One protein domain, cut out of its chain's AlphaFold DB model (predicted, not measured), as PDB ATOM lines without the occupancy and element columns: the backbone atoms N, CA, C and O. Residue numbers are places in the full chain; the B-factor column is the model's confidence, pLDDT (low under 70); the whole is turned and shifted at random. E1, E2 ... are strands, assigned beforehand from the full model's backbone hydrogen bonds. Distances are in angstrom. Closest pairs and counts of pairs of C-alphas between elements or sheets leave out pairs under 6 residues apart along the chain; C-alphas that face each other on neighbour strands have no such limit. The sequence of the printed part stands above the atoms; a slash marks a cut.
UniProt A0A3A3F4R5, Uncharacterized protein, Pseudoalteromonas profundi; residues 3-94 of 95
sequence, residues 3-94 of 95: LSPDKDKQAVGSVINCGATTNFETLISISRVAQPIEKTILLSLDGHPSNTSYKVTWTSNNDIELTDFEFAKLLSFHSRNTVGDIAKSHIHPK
ATOM      1  N   LEU A   3      -1.798 -11.028  53.900       97.25
ATOM      2  CA  LEU A   3      -1.675 -12.167  54.815       97.25
ATOM      3  C   LEU A   3      -1.972 -13.483  54.097       97.25
ATOM      4  O   LEU A   3      -2.869 -13.526  53.251       97.25
ATOM      5  N   SER A   4      -1.252 -14.544  54.467       97.25
ATOM      6  CA  SER A   4      -1.621 -15.911  54.094       97.25
ATOM      7  C   SER A   4      -2.989 -16.284  54.688       97.25
ATOM      8  O   SER A   4      -3.415 -15.669  55.673       97.25
ATOM      9  N   PRO A   5      -3.696 -17.290  54.139       97.94
ATOM     10  CA  PRO A   5      -5.023 -17.670  54.632       97.94
ATOM     11  C   PRO A   5      -5.037 -18.083  56.114       97.94
ATOM     12  O   PRO A   5      -5.963 -17.733  56.845       97.94
ATOM     13  N   ASP A   6      -3.986 -18.766  56.576       97.62
ATOM     14  CA  ASP A   6      -3.770 -19.131  57.984       97.62
ATOM     15  C   ASP A   6      -3.213 -17.996  58.862       97.62
ATOM     16  O   ASP A   6      -3.143 -18.145  60.080       97.62
ATOM     17  N   LYS A   7      -2.856 -16.852  58.262       97.00
ATOM     18  CA  LYS A   7      -2.274 -15.670  58.915       97.00
ATOM     19  C   LYS A   7      -0.910 -15.904  59.581       97.00
ATOM     20  O   LYS A   7      -0.476 -15.060  60.360       97.00
ATOM     21  N   ASP A   8      -0.215 -16.999  59.269       97.31
ATOM     22  CA  ASP A   8       1.149 -17.260  59.760       97.31
ATOM     23  C   ASP A   8       2.203 -16.443  58.996       97.31
ATOM     24  O   ASP A   8       3.270 -16.123  59.522       97.31
ATOM     25  N   LYS A   9       1.911 -16.071  57.746       96.56
ATOM     26  CA  LYS A   9       2.847 -15.389  56.851       96.56
ATOM     27  C   LYS A   9       2.254 -14.095  56.328       96.56
ATOM     28  O   LYS A   9       1.041 -13.932  56.189       96.56
ATOM     29  N   GLN A  10       3.140 -13.172  55.996       96.81
ATOM     30  CA  GLN A  10       2.776 -11.903  55.396       96.81
ATOM     31  C   GLN A  10       3.706 -11.577  54.241       96.81
ATOM     32  O   GLN A  10       4.907 -11.819  54.316       96.81
ATOM     33  N   ALA A  11       3.144 -10.975  53.201       95.75
ATOM     34  CA  ALA A  11       3.890 -10.297  52.161       95.75
ATOM     35  C   ALA A  11       3.710  -8.780  52.290       95.75
ATOM     36  O   ALA A  11       2.612  -8.271  52.554       95.75
ATOM     37  N   VAL A  12       4.799  -8.042  52.114       94.69
ATOM     38  CA  VAL A  12       4.850  -6.592  52.300       94.69
ATOM     39  C   VAL A  12       5.611  -5.967  51.138       94.69
ATOM     40  O   VAL A  12       6.738  -6.365  50.850       94.69
ATOM     41  N   GLY A  13       4.977  -4.986  50.491       93.12
ATOM     42  CA  GLY A  13       5.644  -4.036  49.608       93.12
ATOM     43  C   GLY A  13       6.174  -2.866  50.434       93.12
ATOM     44  O   GLY A  13       5.401  -2.231  51.153       93.12
ATOM     45  N   SER A  14       7.473  -2.596  50.363       90.94
ATOM     46  CA  SER A  14       8.146  -1.513  51.087       90.94
ATOM     47  C   SER A  14       9.001  -0.670  50.151       90.94
ATOM     48  O   SER A  14       9.528  -1.188  49.173       90.94
ATOM     49  N   VAL A  15       9.199   0.600  50.490       90.19
ATOM     50  CA  VAL A  15      10.177   1.458  49.809       90.19
ATOM     51  C   VAL A  15      11.579   1.136  50.326       90.19
ATOM     52  O   VAL A  15      11.794   1.141  51.538       90.19
ATOM     53  N   ILE A  16      12.537   0.918  49.428       80.81
ATOM     54  CA  ILE A  16      13.968   0.973  49.730       80.81
ATOM     55  C   ILE A  16      14.516   2.271  49.140       80.81
ATOM     56  O   ILE A  16      14.676   2.396  47.934       80.81
ATOM     57  N   ASN A  17      14.717   3.255  50.017       68.00
ATOM     58  CA  ASN A  17      15.679   4.362  49.943       68.00
ATOM     59  C   ASN A  17      15.240   5.432  50.946       68.00
ATOM     60  O   ASN A  17      14.380   6.261  50.667       68.00
ATOM     61  N   CYS A  18      15.833   5.412  52.141       56.56
ATOM     62  CA  CYS A  18      15.451   6.277  53.264       56.56
ATOM     63  C   CYS A  18      15.960   7.732  53.164       56.56
ATOM     64  O   CYS A  18      15.991   8.419  54.182       56.56
ATOM     65  N   GLY A  19      16.388   8.223  51.992       54.09
ATOM     66  CA  GLY A  19      17.013   9.554  51.917       54.09
ATOM     67  C   GLY A  19      17.140  10.218  50.547       54.09
ATOM     68  O   GLY A  19      17.576  11.364  50.491       54.09
ATOM     69  N   ALA A  20      16.757   9.555  49.455       60.16
ATOM     70  CA  ALA A  20      16.790  10.153  48.125       60.16
ATOM     71  C   ALA A  20      15.374  10.577  47.705       60.16
ATOM     72  O   ALA A  20      14.435   9.791  47.782       60.16
ATOM     73  N   THR A  21      15.210  11.824  47.258       60.97
ATOM     74  CA  THR A  21      13.943  12.335  46.692       60.97
ATOM     75  C   THR A  21      13.691  11.837  45.264       60.97
ATOM     76  O   THR A  21      12.631  12.084  44.694       60.97
ATOM     77  N   THR A  22      14.672  11.147  44.684       60.66
ATOM     78  CA  THR A  22      14.682  10.573  43.338       60.66
ATOM     79  C   THR A  22      15.342   9.188  43.435       60.66
ATOM     80  O   THR A  22      16.248   9.021  44.246       60.66
ATOM     81  N   ASN A  23      14.889   8.196  42.659       72.88
ATOM     82  CA  ASN A  23      15.328   6.779  42.704       72.88
ATOM     83  C   ASN A  23      14.721   5.941  43.847       72.88
ATOM     84  O   ASN A  23      15.426   5.386  44.690       72.88
ATOM     85  N   PHE A  24      13.390   5.845  43.884       86.88
ATOM     86  CA  PHE A  24      12.699   4.918  44.781       86.88
ATOM     87  C   PHE A  24      12.745   3.495  44.234       86.88
ATOM     88  O   PHE A  24      12.529   3.297  43.043       86.88
ATOM     89  N   GLU A  25      12.928   2.519  45.117       90.88
ATOM     90  CA  GLU A  25      12.771   1.103  44.796       90.88
ATOM     91  C   GLU A  25      11.623   0.509  45.617       90.88
ATOM     92  O   GLU A  25      11.504   0.740  46.825       90.88
ATOM     93  N   THR A  26      10.771  -0.274  44.965       92.81
ATOM     94  CA  THR A  26       9.717  -1.057  45.604       92.81
ATOM     95  C   THR A  26      10.220  -2.472  45.820       92.81
ATOM     96  O   THR A  26      10.418  -3.219  44.869       92.81
ATOM     97  N   LEU A  27      10.367  -2.872  47.077       93.44
ATOM     98  CA  LEU A  27      10.730  -4.229  47.464       93.44
ATOM     99  C   LEU A  27       9.487  -5.002  47.889       93.44
ATOM    100  O   LEU A  27       8.799  -4.575  48.816       93.44
ATOM    101  N   ILE A  28       9.247  -6.170  47.295       94.12
ATOM    102  CA  ILE A  28       8.245  -7.111  47.794       94.12
ATOM    103  C   ILE A  28       8.948  -8.254  48.520       94.12
ATOM    104  O   ILE A  28       9.791  -8.953  47.959       94.12
ATOM    105  N   SER A  29       8.593  -8.439  49.790       93.69
ATOM    106  CA  SER A  29       9.187  -9.447  50.671       93.69
ATOM    107  C   SER A  29       8.131 -10.233  51.438       93.69
ATOM    108  O   SER A  29       7.011  -9.754  51.615       93.69
ATOM    109  N   ILE A  30       8.497 -11.428  51.899       94.00
ATOM    110  CA  ILE A  30       7.688 -12.304  52.753       94.00
ATOM    111  C   ILE A  30       8.395 -12.504  54.081       94.00
ATOM    112  O   ILE A  30       9.602 -12.722  54.096       94.00
ATOM    113  N   SER A  31       7.643 -12.519  55.174       93.88
ATOM    114  CA  SER A  31       8.117 -12.978  56.479       93.88
ATOM    115  C   SER A  31       7.042 -13.775  57.215       93.88
ATOM    116  O   SER A  31       5.860 -13.740  56.855       93.88
ATOM    117  N   ARG A  32       7.447 -14.509  58.256       94.94
ATOM    118  CA  ARG A  32       6.501 -15.046  59.243       94.94
ATOM    119  C   ARG A  32       6.001 -13.904  60.121       94.94
ATOM    120  O   ARG A  32       6.788 -13.058  60.538       94.94
ATOM    121  N   VAL A  33       4.715 -13.901  60.457       95.31
ATOM    122  CA  VAL A  33       4.097 -12.850  61.285       95.31
ATOM    123  C   VAL A  33       4.731 -12.794  62.677       95.31
ATOM    124  O   VAL A  33       4.987 -11.708  63.188       95.31
ATOM    125  N   ALA A  34       5.058 -13.949  63.263       94.69
ATOM    126  CA  ALA A  34       5.729 -14.027  64.562       94.69
ATOM    127  C   ALA A  34       7.216 -13.612  64.526       94.69
ATOM    128  O   ALA A  34       7.792 -13.320  65.571       94.69
ATOM    129  N   GLN A  35       7.846 -13.598  63.346       91.81
ATOM    130  CA  GLN A  35       9.279 -13.325  63.159       91.81
ATOM    131  C   GLN A  35       9.495 -12.390  61.953       91.81
ATOM    132  O   GLN A  35      10.119 -12.771  60.963       91.81
ATOM    133  N   PRO A  36       8.991 -11.143  62.002       87.06
ATOM    134  CA  PRO A  36       8.951 -10.261  60.834       87.06
ATOM    135  C   PRO A  36      10.334  -9.784  60.358       87.06
ATOM    136  O   PRO A  36      10.447  -9.271  59.244       87.06
ATOM    137  N   ILE A  37      11.365  -9.936  61.196       85.88
ATOM    138  CA  ILE A  37      12.761  -9.576  60.901       85.88
ATOM    139  C   ILE A  37      13.364 -10.548  59.875       85.88
ATOM    140  O   ILE A  37      14.147 -10.135  59.020       85.88
ATOM    141  N   GLU A  38      12.968 -11.822  59.922       86.44
ATOM    142  CA  GLU A  38      13.394 -12.836  58.963       86.44
ATOM    143  C   GLU A  38      12.522 -12.750  57.714       86.44
ATOM    144  O   GLU A  38      11.385 -13.229  57.676       86.44
ATOM    145  N   LYS A  39      13.055 -12.090  56.683       87.81
ATOM    146  CA  LYS A  39      12.343 -11.866  55.429       87.81
ATOM    147  C   LYS A  39      13.064 -12.471  54.235       87.81
ATOM    148  O   LYS A  39      14.277 -12.354  54.094       87.81
ATOM    149  N   THR A  40      12.284 -13.060  53.340       89.50
ATOM    150  CA  THR A  40      12.709 -13.438  51.992       89.50
ATOM    151  C   THR A  40      12.262 -12.349  51.029       89.50
ATOM    152  O   THR A  40      11.086 -11.996  50.991       89.50
ATOM    153  N   ILE A  41      13.192 -11.795  50.259       90.50
ATOM    154  CA  ILE A  41      12.869 -10.870  49.170       90.50
ATOM    155  C   ILE A  41      12.388 -11.702  47.985       90.50
ATOM    156  O   ILE A  41      13.041 -12.675  47.627       90.50
ATOM    157  N   LEU A  42      11.257 -11.335  47.386       92.00
ATOM    158  CA  LEU A  42      10.737 -12.009  46.196       92.00
ATOM    159  C   LEU A  42      11.172 -11.305  44.924       92.00
ATOM    160  O   LEU A  42      11.641 -11.950  43.993       92.00
ATOM    161  N   LEU A  43      10.993  -9.987  44.883       92.81
ATOM    162  CA  LEU A  43      11.413  -9.158  43.767       92.81
ATOM    163  C   LEU A  43      11.548  -7.701  44.191       92.81
ATOM    164  O   LEU A  43      10.984  -7.284  45.211       92.81
ATOM    165  N   SER A  44      12.257  -6.934  43.372       93.25
ATOM    166  CA  SER A  44      12.294  -5.486  43.464       93.25
ATOM    167  C   SER A  44      12.015  -4.800  42.132       93.25
ATOM    168  O   SER A  44      12.381  -5.294  41.061       93.25
ATOM    169  N   LEU A  45      11.317  -3.669  42.217       93.44
ATOM    170  CA  LEU A  45      10.879  -2.863  41.085       93.44
ATOM    171  C   LEU A  45      11.412  -1.438  41.202       93.44
ATOM    172  O   LEU A  45      11.447  -0.873  42.295       93.44
ATOM    173  N   ASP A  46      11.740  -0.844  40.064       91.50
ATOM    174  CA  ASP A  46      12.014   0.579  39.941       91.50
ATOM    175  C   ASP A  46      10.722   1.384  40.127       91.50
ATOM    176  O   ASP A  46       9.707   1.135  39.465       91.50
ATOM    177  N   GLY A  47      10.762   2.349  41.042       89.44
ATOM    178  CA  GLY A  47       9.644   3.211  41.395       89.44
ATOM    179  C   GLY A  47       9.166   3.069  42.840       89.44
ATOM    180  O   GLY A  47       9.524   2.170  43.601       89.44
ATOM    181  N   HIS A  48       8.306   4.006  43.233       88.62
ATOM    182  CA  HIS A  48       7.671   4.035  44.545       88.62
ATOM    183  C   HIS A  48       6.452   3.083  44.562       88.62
ATOM    184  O   HIS A  48       5.723   2.996  43.572       88.62
ATOM    185  N   PRO A  49       6.109   2.418  45.680       84.38
ATOM    186  CA  PRO A  49       4.986   1.480  45.715       84.38
ATOM    187  C   PRO A  49       3.629   2.113  45.376       84.38
ATOM    188  O   PRO A  49       2.700   1.403  45.014       84.38
ATOM    189  N   SER A  50       3.501   3.441  45.497       85.06
ATOM    190  CA  SER A  50       2.287   4.184  45.123       85.06
ATOM    191  C   SER A  50       2.161   4.479  43.624       85.06
ATOM    192  O   SER A  50       1.070   4.821  43.179       85.06
ATOM    193  N   ASN A  51       3.250   4.388  42.855       85.56
ATOM    194  CA  ASN A  51       3.267   4.632  41.405       85.56
ATOM    195  C   ASN A  51       3.700   3.398  40.592       85.56
ATOM    196  O   ASN A  51       3.764   3.448  39.363       85.56
ATOM    197  N   THR A  52       3.963   2.288  41.275       86.56
ATOM    198  CA  THR A  52       4.362   1.016  40.681       86.56
ATOM    199  C   THR A  52       3.196   0.047  40.763       86.56
ATOM    200  O   THR A  52       2.697  -0.239  41.849       86.56
ATOM    201  N   SER A  53       2.745  -0.469  39.620       91.44
ATOM    202  CA  SER A  53       1.709  -1.500  39.607       91.44
ATOM    203  C   SER A  53       2.314  -2.857  39.937       91.44
ATOM    204  O   SER A  53       3.305  -3.242  39.324       91.44
ATOM    205  N   TYR A  54       1.702  -3.578  40.864       93.94
ATOM    206  CA  TYR A  54       1.964  -4.983  41.144       93.94
ATOM    207  C   TYR A  54       0.765  -5.551  41.905       93.94
ATOM    208  O   TYR A  54       0.014  -4.817  42.554       93.94
ATOM    209  N   LYS A  55       0.599  -6.866  41.857       95.25
ATOM    210  CA  LYS A  55      -0.415  -7.597  42.606       95.25
ATOM    211  C   LYS A  55       0.252  -8.718  43.383       95.25
ATOM    212  O   LYS A  55       1.121  -9.405  42.861       95.25
ATOM    213  N   VAL A  56      -0.166  -8.888  44.633       95.56
ATOM    214  CA  VAL A  56       0.287  -9.972  45.507       95.56
ATOM    215  C   VAL A  56      -0.935 -10.756  45.951       95.56
ATOM    216  O   VAL A  56      -1.896 -10.174  46.454       95.56
ATOM    217  N   THR A  57      -0.935 -12.067  45.741       96.88
ATOM    218  CA  THR A  57      -2.046 -12.946  46.119       96.88
ATOM    219  C   THR A  57      -1.503 -14.232  46.723       96.88
ATOM    220  O   THR A  57      -0.624 -14.863  46.154       96.88
ATOM    221  N   TRP A  58      -2.034 -14.632  47.875       96.94
ATOM    222  CA  TRP A  58      -1.778 -15.960  48.424       96.94
ATOM    223  C   TRP A  58      -2.754 -16.951  47.795       96.94
ATOM    224  O   TRP A  58      -3.967 -16.755  47.882       96.94
ATOM    225  N   THR A  59      -2.235 -17.998  47.160       96.69
ATOM    226  CA  THR A  59      -3.047 -19.069  46.560       96.69
ATOM    227  C   THR A  59      -3.219 -20.249  47.519       96.69
ATOM    228  O   THR A  59      -4.174 -21.013  47.393       96.69
ATOM    229  N   SER A  60      -2.340 -20.368  48.520       96.62
ATOM    230  CA  SER A  60      -2.449 -21.309  49.639       96.62
ATOM    231  C   SER A  60      -1.732 -20.757  50.886       96.62
ATOM    232  O   SER A  60      -1.218 -19.640  50.880       96.62
ATOM    233  N   ASN A  61      -1.654 -21.541  51.968       96.38
ATOM    234  CA  ASN A  61      -0.848 -21.195  53.151       96.38
ATOM    235  C   ASN A  61       0.662 -21.107  52.865       96.38
ATOM    236  O   ASN A  61       1.399 -20.497  53.644       96.38
ATOM    237  N   ASN A  62       1.129 -21.739  51.782       93.75
ATOM    238  CA  ASN A  62       2.545 -21.850  51.426       93.75
ATOM    239  C   ASN A  62       2.841 -21.440  49.976       93.75
ATOM    240  O   ASN A  62       3.994 -21.542  49.565       93.75
ATOM    241  N   ASP A  63       1.848 -20.975  49.219       94.31
ATOM    242  CA  ASP A  63       1.996 -20.563  47.824       94.31
ATOM    243  C   ASP A  63       1.539 -19.114  47.646       94.31
ATOM    244  O   ASP A  63       0.475 -18.705  48.128       94.31
ATOM    245  N   ILE A  64       2.353 -18.338  46.937       94.81
ATOM    246  CA  ILE A  64       2.121 -16.921  46.675       94.81
ATOM    247  C   ILE A  64       2.401 -16.588  45.215       94.81
ATOM    248  O   ILE A  64       3.336 -17.099  44.598       94.81
ATOM    249  N   GLU A  65       1.593 -15.688  44.677       94.88
ATOM    250  CA  GLU A  65       1.667 -15.213  43.310       94.88
ATOM    251  C   GLU A  65       1.905 -13.697  43.275       94.88
ATOM    252  O   GLU A  65       1.256 -12.930  43.998       94.88
ATOM    253  N   LEU A  66       2.866 -13.281  42.445       94.50
ATOM    254  CA  LEU A  66       3.196 -11.891  42.155       94.50
ATOM    255  C   LEU A  66       3.003 -11.630  40.669       94.50
ATOM    256  O   LEU A  66       3.725 -12.172  39.829       94.50
ATOM    257  N   THR A  67       2.028 -10.785  40.369       95.06
ATOM    258  CA  THR A  67       1.559 -10.504  39.011       95.06
ATOM    259  C   THR A  67       1.412  -9.009  38.764       95.06
ATOM    260  O   THR A  67       1.697  -8.184  39.635       95.06
ATOM    261  N   ASP A  68       0.988  -8.645  37.554       94.75
ATOM    262  CA  ASP A  68       0.577  -7.291  37.178       94.75
ATOM    263  C   ASP A  68       1.657  -6.201  37.333       94.75
ATOM    264  O   ASP A  68       1.344  -5.005  37.372       94.75
ATOM    265  N   PHE A  69       2.933  -6.589  37.366       94.31
ATOM    266  CA  PHE A  69       4.060  -5.660  37.332       94.31
ATOM    267  C   PHE A  69       4.639  -5.503  35.925       94.31
ATOM    268  O   PHE A  69       4.598  -6.418  35.106       94.31
ATOM    269  N   GLU A  70       5.171  -4.321  35.627       93.50
ATOM    270  CA  GLU A  70       5.843  -4.049  34.355       93.50
ATOM    271  C   GLU A  70       7.239  -4.684  34.368       93.50
ATOM    272  O   GLU A  70       8.068  -4.319  35.201       93.50
ATOM    273  N   PHE A  71       7.535  -5.595  33.435       93.19
ATOM    274  CA  PHE A  71       8.854  -6.242  33.373       93.19
ATOM    275  C   PHE A  71       9.999  -5.235  33.190       93.19
ATOM    276  O   PHE A  71      11.070  -5.416  33.753       93.19
ATOM    277  N   ALA A  72       9.758  -4.136  32.468       92.50
ATOM    278  CA  ALA A  72      10.737  -3.064  32.276       92.50
ATOM    279  C   ALA A  72      11.160  -2.372  33.586       92.50
ATOM    280  O   ALA A  72      12.220  -1.757  33.628       92.50
ATOM    281  N   LYS A  73      10.347  -2.479  34.645       91.19
ATOM    282  CA  LYS A  73      10.662  -1.967  35.982       91.19
ATOM    283  C   LYS A  73      11.332  -3.016  36.867       91.19
ATOM    284  O   LYS A  73      11.678  -2.696  37.993       91.19
ATOM    285  N   LEU A  74      11.496  -4.263  36.420       92.56
ATOM    286  CA  LEU A  74      12.092  -5.319  37.236       92.56
ATOM    287  C   LEU A  74      13.594  -5.073  37.419       92.56
ATOM    288  O   LEU A  74      14.364  -5.166  36.466       92.56
ATOM    289  N   LEU A  75      14.005  -4.809  38.657       91.00
ATOM    290  CA  LEU A  75      15.411  -4.628  39.024       91.00
ATOM    291  C   LEU A  75      16.041  -5.949  39.461       91.00
ATOM    292  O   LEU A  75      17.160  -6.279  39.073       91.00
ATOM    293  N   SER A  76      15.312  -6.726  40.263       88.88
ATOM    294  CA  SER A  76      15.763  -8.035  40.729       88.88
ATOM    295  C   SER A  76      14.587  -8.959  41.037       88.88
ATOM    296  O   SER A  76      13.488  -8.507  41.355       88.88
ATOM    297  N   PHE A  77      14.813 -10.268  40.965       88.06
ATOM    298  CA  PHE A  77      13.889 -11.271  41.489       88.06
ATOM    299  C   PHE A  77      14.666 -12.432  42.098       88.06
ATOM    300  O   PHE A  77      15.767 -12.768  41.656       88.06
ATOM    301  N   HIS A  78      14.081 -13.050  43.115       81.12
ATOM    302  CA  HIS A  78      14.661 -14.186  43.806       81.12
ATOM    303  C   HIS A  78      13.986 -15.470  43.342       81.12
ATOM    304  O   HIS A  78      12.771 -15.619  43.466       81.12
ATOM    305  N   SER A  79      14.770 -16.395  42.785       65.81
ATOM    306  CA  SER A  79      14.229 -17.614  42.170       65.81
ATOM    307  C   SER A  79      14.236 -18.851  43.073       65.81
ATOM    308  O   SER A  79      13.562 -19.815  42.715       65.81
ATOM    309  N   ARG A  80      15.000 -18.859  44.184       62.97
ATOM    310  CA  ARG A  80      15.051 -19.925  45.215       62.97
ATOM    311  C   ARG A  80      16.044 -19.588  46.344       62.97
ATOM    312  O   ARG A  80      17.160 -19.158  46.053       62.97
ATOM    313  N   ASN A  81      15.707 -19.864  47.608       56.47
ATOM    314  CA  ASN A  81      16.668 -19.915  48.722       56.47
ATOM    315  C   ASN A  81      17.323 -21.297  48.868       56.47
ATOM    316  O   ASN A  81      16.660 -22.331  48.834       56.47
ATOM    317  N   THR A  82      18.628 -21.320  49.147       52.62
ATOM    318  CA  THR A  82      19.393 -22.542  49.472       52.62
ATOM    319  C   THR A  82      19.033 -23.154  50.831       52.62
ATOM    320  O   THR A  82      19.327 -24.321  51.069       52.62
ATOM    321  N   VAL A  83      18.371 -22.388  51.704       57.16
ATOM    322  CA  VAL A  83      17.933 -22.775  53.062       57.16
ATOM    323  C   VAL A  83      16.422 -23.045  53.172       57.16
ATOM    324  O   VAL A  83      15.916 -23.275  54.266       57.16
ATOM    325  N   GLY A  84      15.710 -23.076  52.040       66.50
ATOM    326  CA  GLY A  84      14.258 -23.258  51.977       66.50
ATOM    327  C   GLY A  84      13.504 -21.928  51.906       66.50
ATOM    328  O   GLY A  84      13.847 -20.957  52.579       66.50
ATOM    329  N   ASP A  85      12.483 -21.875  51.054       77.94
ATOM    330  CA  ASP A  85      11.647 -20.688  50.891       77.94
ATOM    331  C   ASP A  85      10.556 -20.639  51.975       77.94
ATOM    332  O   ASP A  85       9.955 -21.659  52.315       77.94
ATOM    333  N   ILE A  86      10.259 -19.441  52.498       88.19
ATOM    334  CA  ILE A  86       9.146 -19.228  53.450       88.19
ATOM    335  C   ILE A  86       7.799 -19.612  52.809       88.19
ATOM    336  O   ILE A  86       6.893 -20.097  53.487       88.19
ATOM    337  N   ALA A  87       7.679 -19.381  51.504       89.81
ATOM    338  CA  ALA A  87       6.572 -19.791  50.657       89.81
ATOM    339  C   ALA A  87       7.093 -19.988  49.230       89.81
ATOM    340  O   ALA A  87       8.008 -19.285  48.800       89.81
ATOM    341  N   LYS A  88       6.491 -20.911  48.485       91.12
ATOM    342  CA  LYS A  88       6.753 -21.080  47.059       91.12
ATOM    343  C   LYS A  88       6.183 -19.885  46.297       91.12
ATOM    344  O   LYS A  88       5.009 -19.551  46.459       91.12
ATOM    345  N   SER A  89       7.008 -19.253  45.467       90.94
ATOM    346  CA  SER A  89       6.639 -18.062  44.705       90.94
ATOM    347  C   SER A  89       6.406 -18.357  43.223       90.94
ATOM    348  O   SER A  89       7.149 -19.094  42.575       90.94
ATOM    349  N   HIS A  90       5.365 -17.733  42.686       91.88
ATOM    350  CA  HIS A  90       5.033 -17.688  41.268       91.88
ATOM    351  C   HIS A  90       5.083 -16.225  40.825       91.88
ATOM    352  O   HIS A  90       4.317 -15.408  41.329       91.88
ATOM    353  N   ILE A  91       6.027 -15.861  39.955       91.81
ATOM    354  CA  ILE A  91       6.292 -14.461  39.592       91.81
ATOM    355  C   ILE A  91       6.155 -14.309  38.079       91.81
ATOM    356  O   ILE A  91       6.934 -14.892  37.324       91.81
ATOM    357  N   HIS A  92       5.179 -13.513  37.647       91.62
ATOM    358  CA  HIS A  92       4.853 -13.322  36.235       91.62
ATOM    359  C   HIS A  92       4.572 -11.835  35.950       91.62
ATOM    360  O   HIS A  92       3.689 -11.263  36.585       91.62
ATOM    361  N   PRO A  93       5.301 -11.174  35.033       92.94
ATOM    362  CA  PRO A  93       5.017  -9.783  34.675       92.94
ATOM    363  C   PRO A  93       3.707  -9.654  33.880       92.94
ATOM    364  O   PRO A  93       3.127 -10.650  33.445       92.94
ATOM    365  N   LYS A  94       3.255  -8.415  33.650       91.25
ATOM    366  CA  LYS A  94       2.245  -8.111  32.624       91.25
ATOM    367  C   LYS A  94       2.748  -8.558  31.248       91.25
ATOM    368  O   LYS A  94       3.926  -8.364  30.946       91.25
TER     369      LYS A  94
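What this domain is: This is residues 3 to 94 of the 95 residues of an uncharacterized protein of Pseudoalteromonas profundi (UniProt A0A3A3F4R5). Two sheets make a small sandwich: a strongly twisted sheet of E1, E2, E3 and E6, with a smaller sheet of E4, E5 and E7 facing part of it, their strands at 9 degrees to each other. The longest strand, E3, bends by 66 degrees at residue 42. The 92 printed residues hold seven named strands, E1 to E7 along the chain, and no named helix; the class is all strand, with 45 residues in named strands, under half. The order E1, E2, E3, E6 is antiparallel, E4, E5, E7 mixed. The whole is compact, with a radius of gyration of the C-alphas of 13.0 A and spans of 37 by 28 by 25 A.

How they stand to each other: Start at E1, residues 9 to 16, which forms a hairpin with E2, residues 25 to 32; look for N 12 and O 29, 2.8 A apart, within hydrogen-bond range. E3, residues 35 to 46, forms the next hairpin with E2, N 28 to O 43 being 2.9 A; E1, E2 and E3 are a meander, each strand the antiparallel neighbour of the one before. E4, residues 55 to 58, and E5, residues 63 to 67, are a hairpin, with N 57 and O 65 at 2.9 A. E6, residues 74 to 77, is antiparallel to E3, with N 44 and O 76 at 2.8 A. E7, residues 88 to 91, is parallel to E5, with N 66 and O 90 at 2.8 A. Between the sheets, the closest C-alphas of E3 and E7, Leu 42 and Ser 89, are 7.5 A apart.

Where its parts are: Find C-alpha 9 at (2.847, -15.389, 56.851); from there E1 runs 21.0 A. E2 spans 22.6 A, and E3 27.2 A to C-alpha 46 at (12.014, 0.579, 39.941). E4 spans 10.3 A, E5 13.4 A, E6 7.5 A and E7 10.0 A.

The domain as a whole: The C-alphas farthest apart, Asp 6 and Thr 22, are 37.9 A apart. The printed part has no cut, and no link is long. Confidence is under 70 at residues 17 to 22 and 79 to 84.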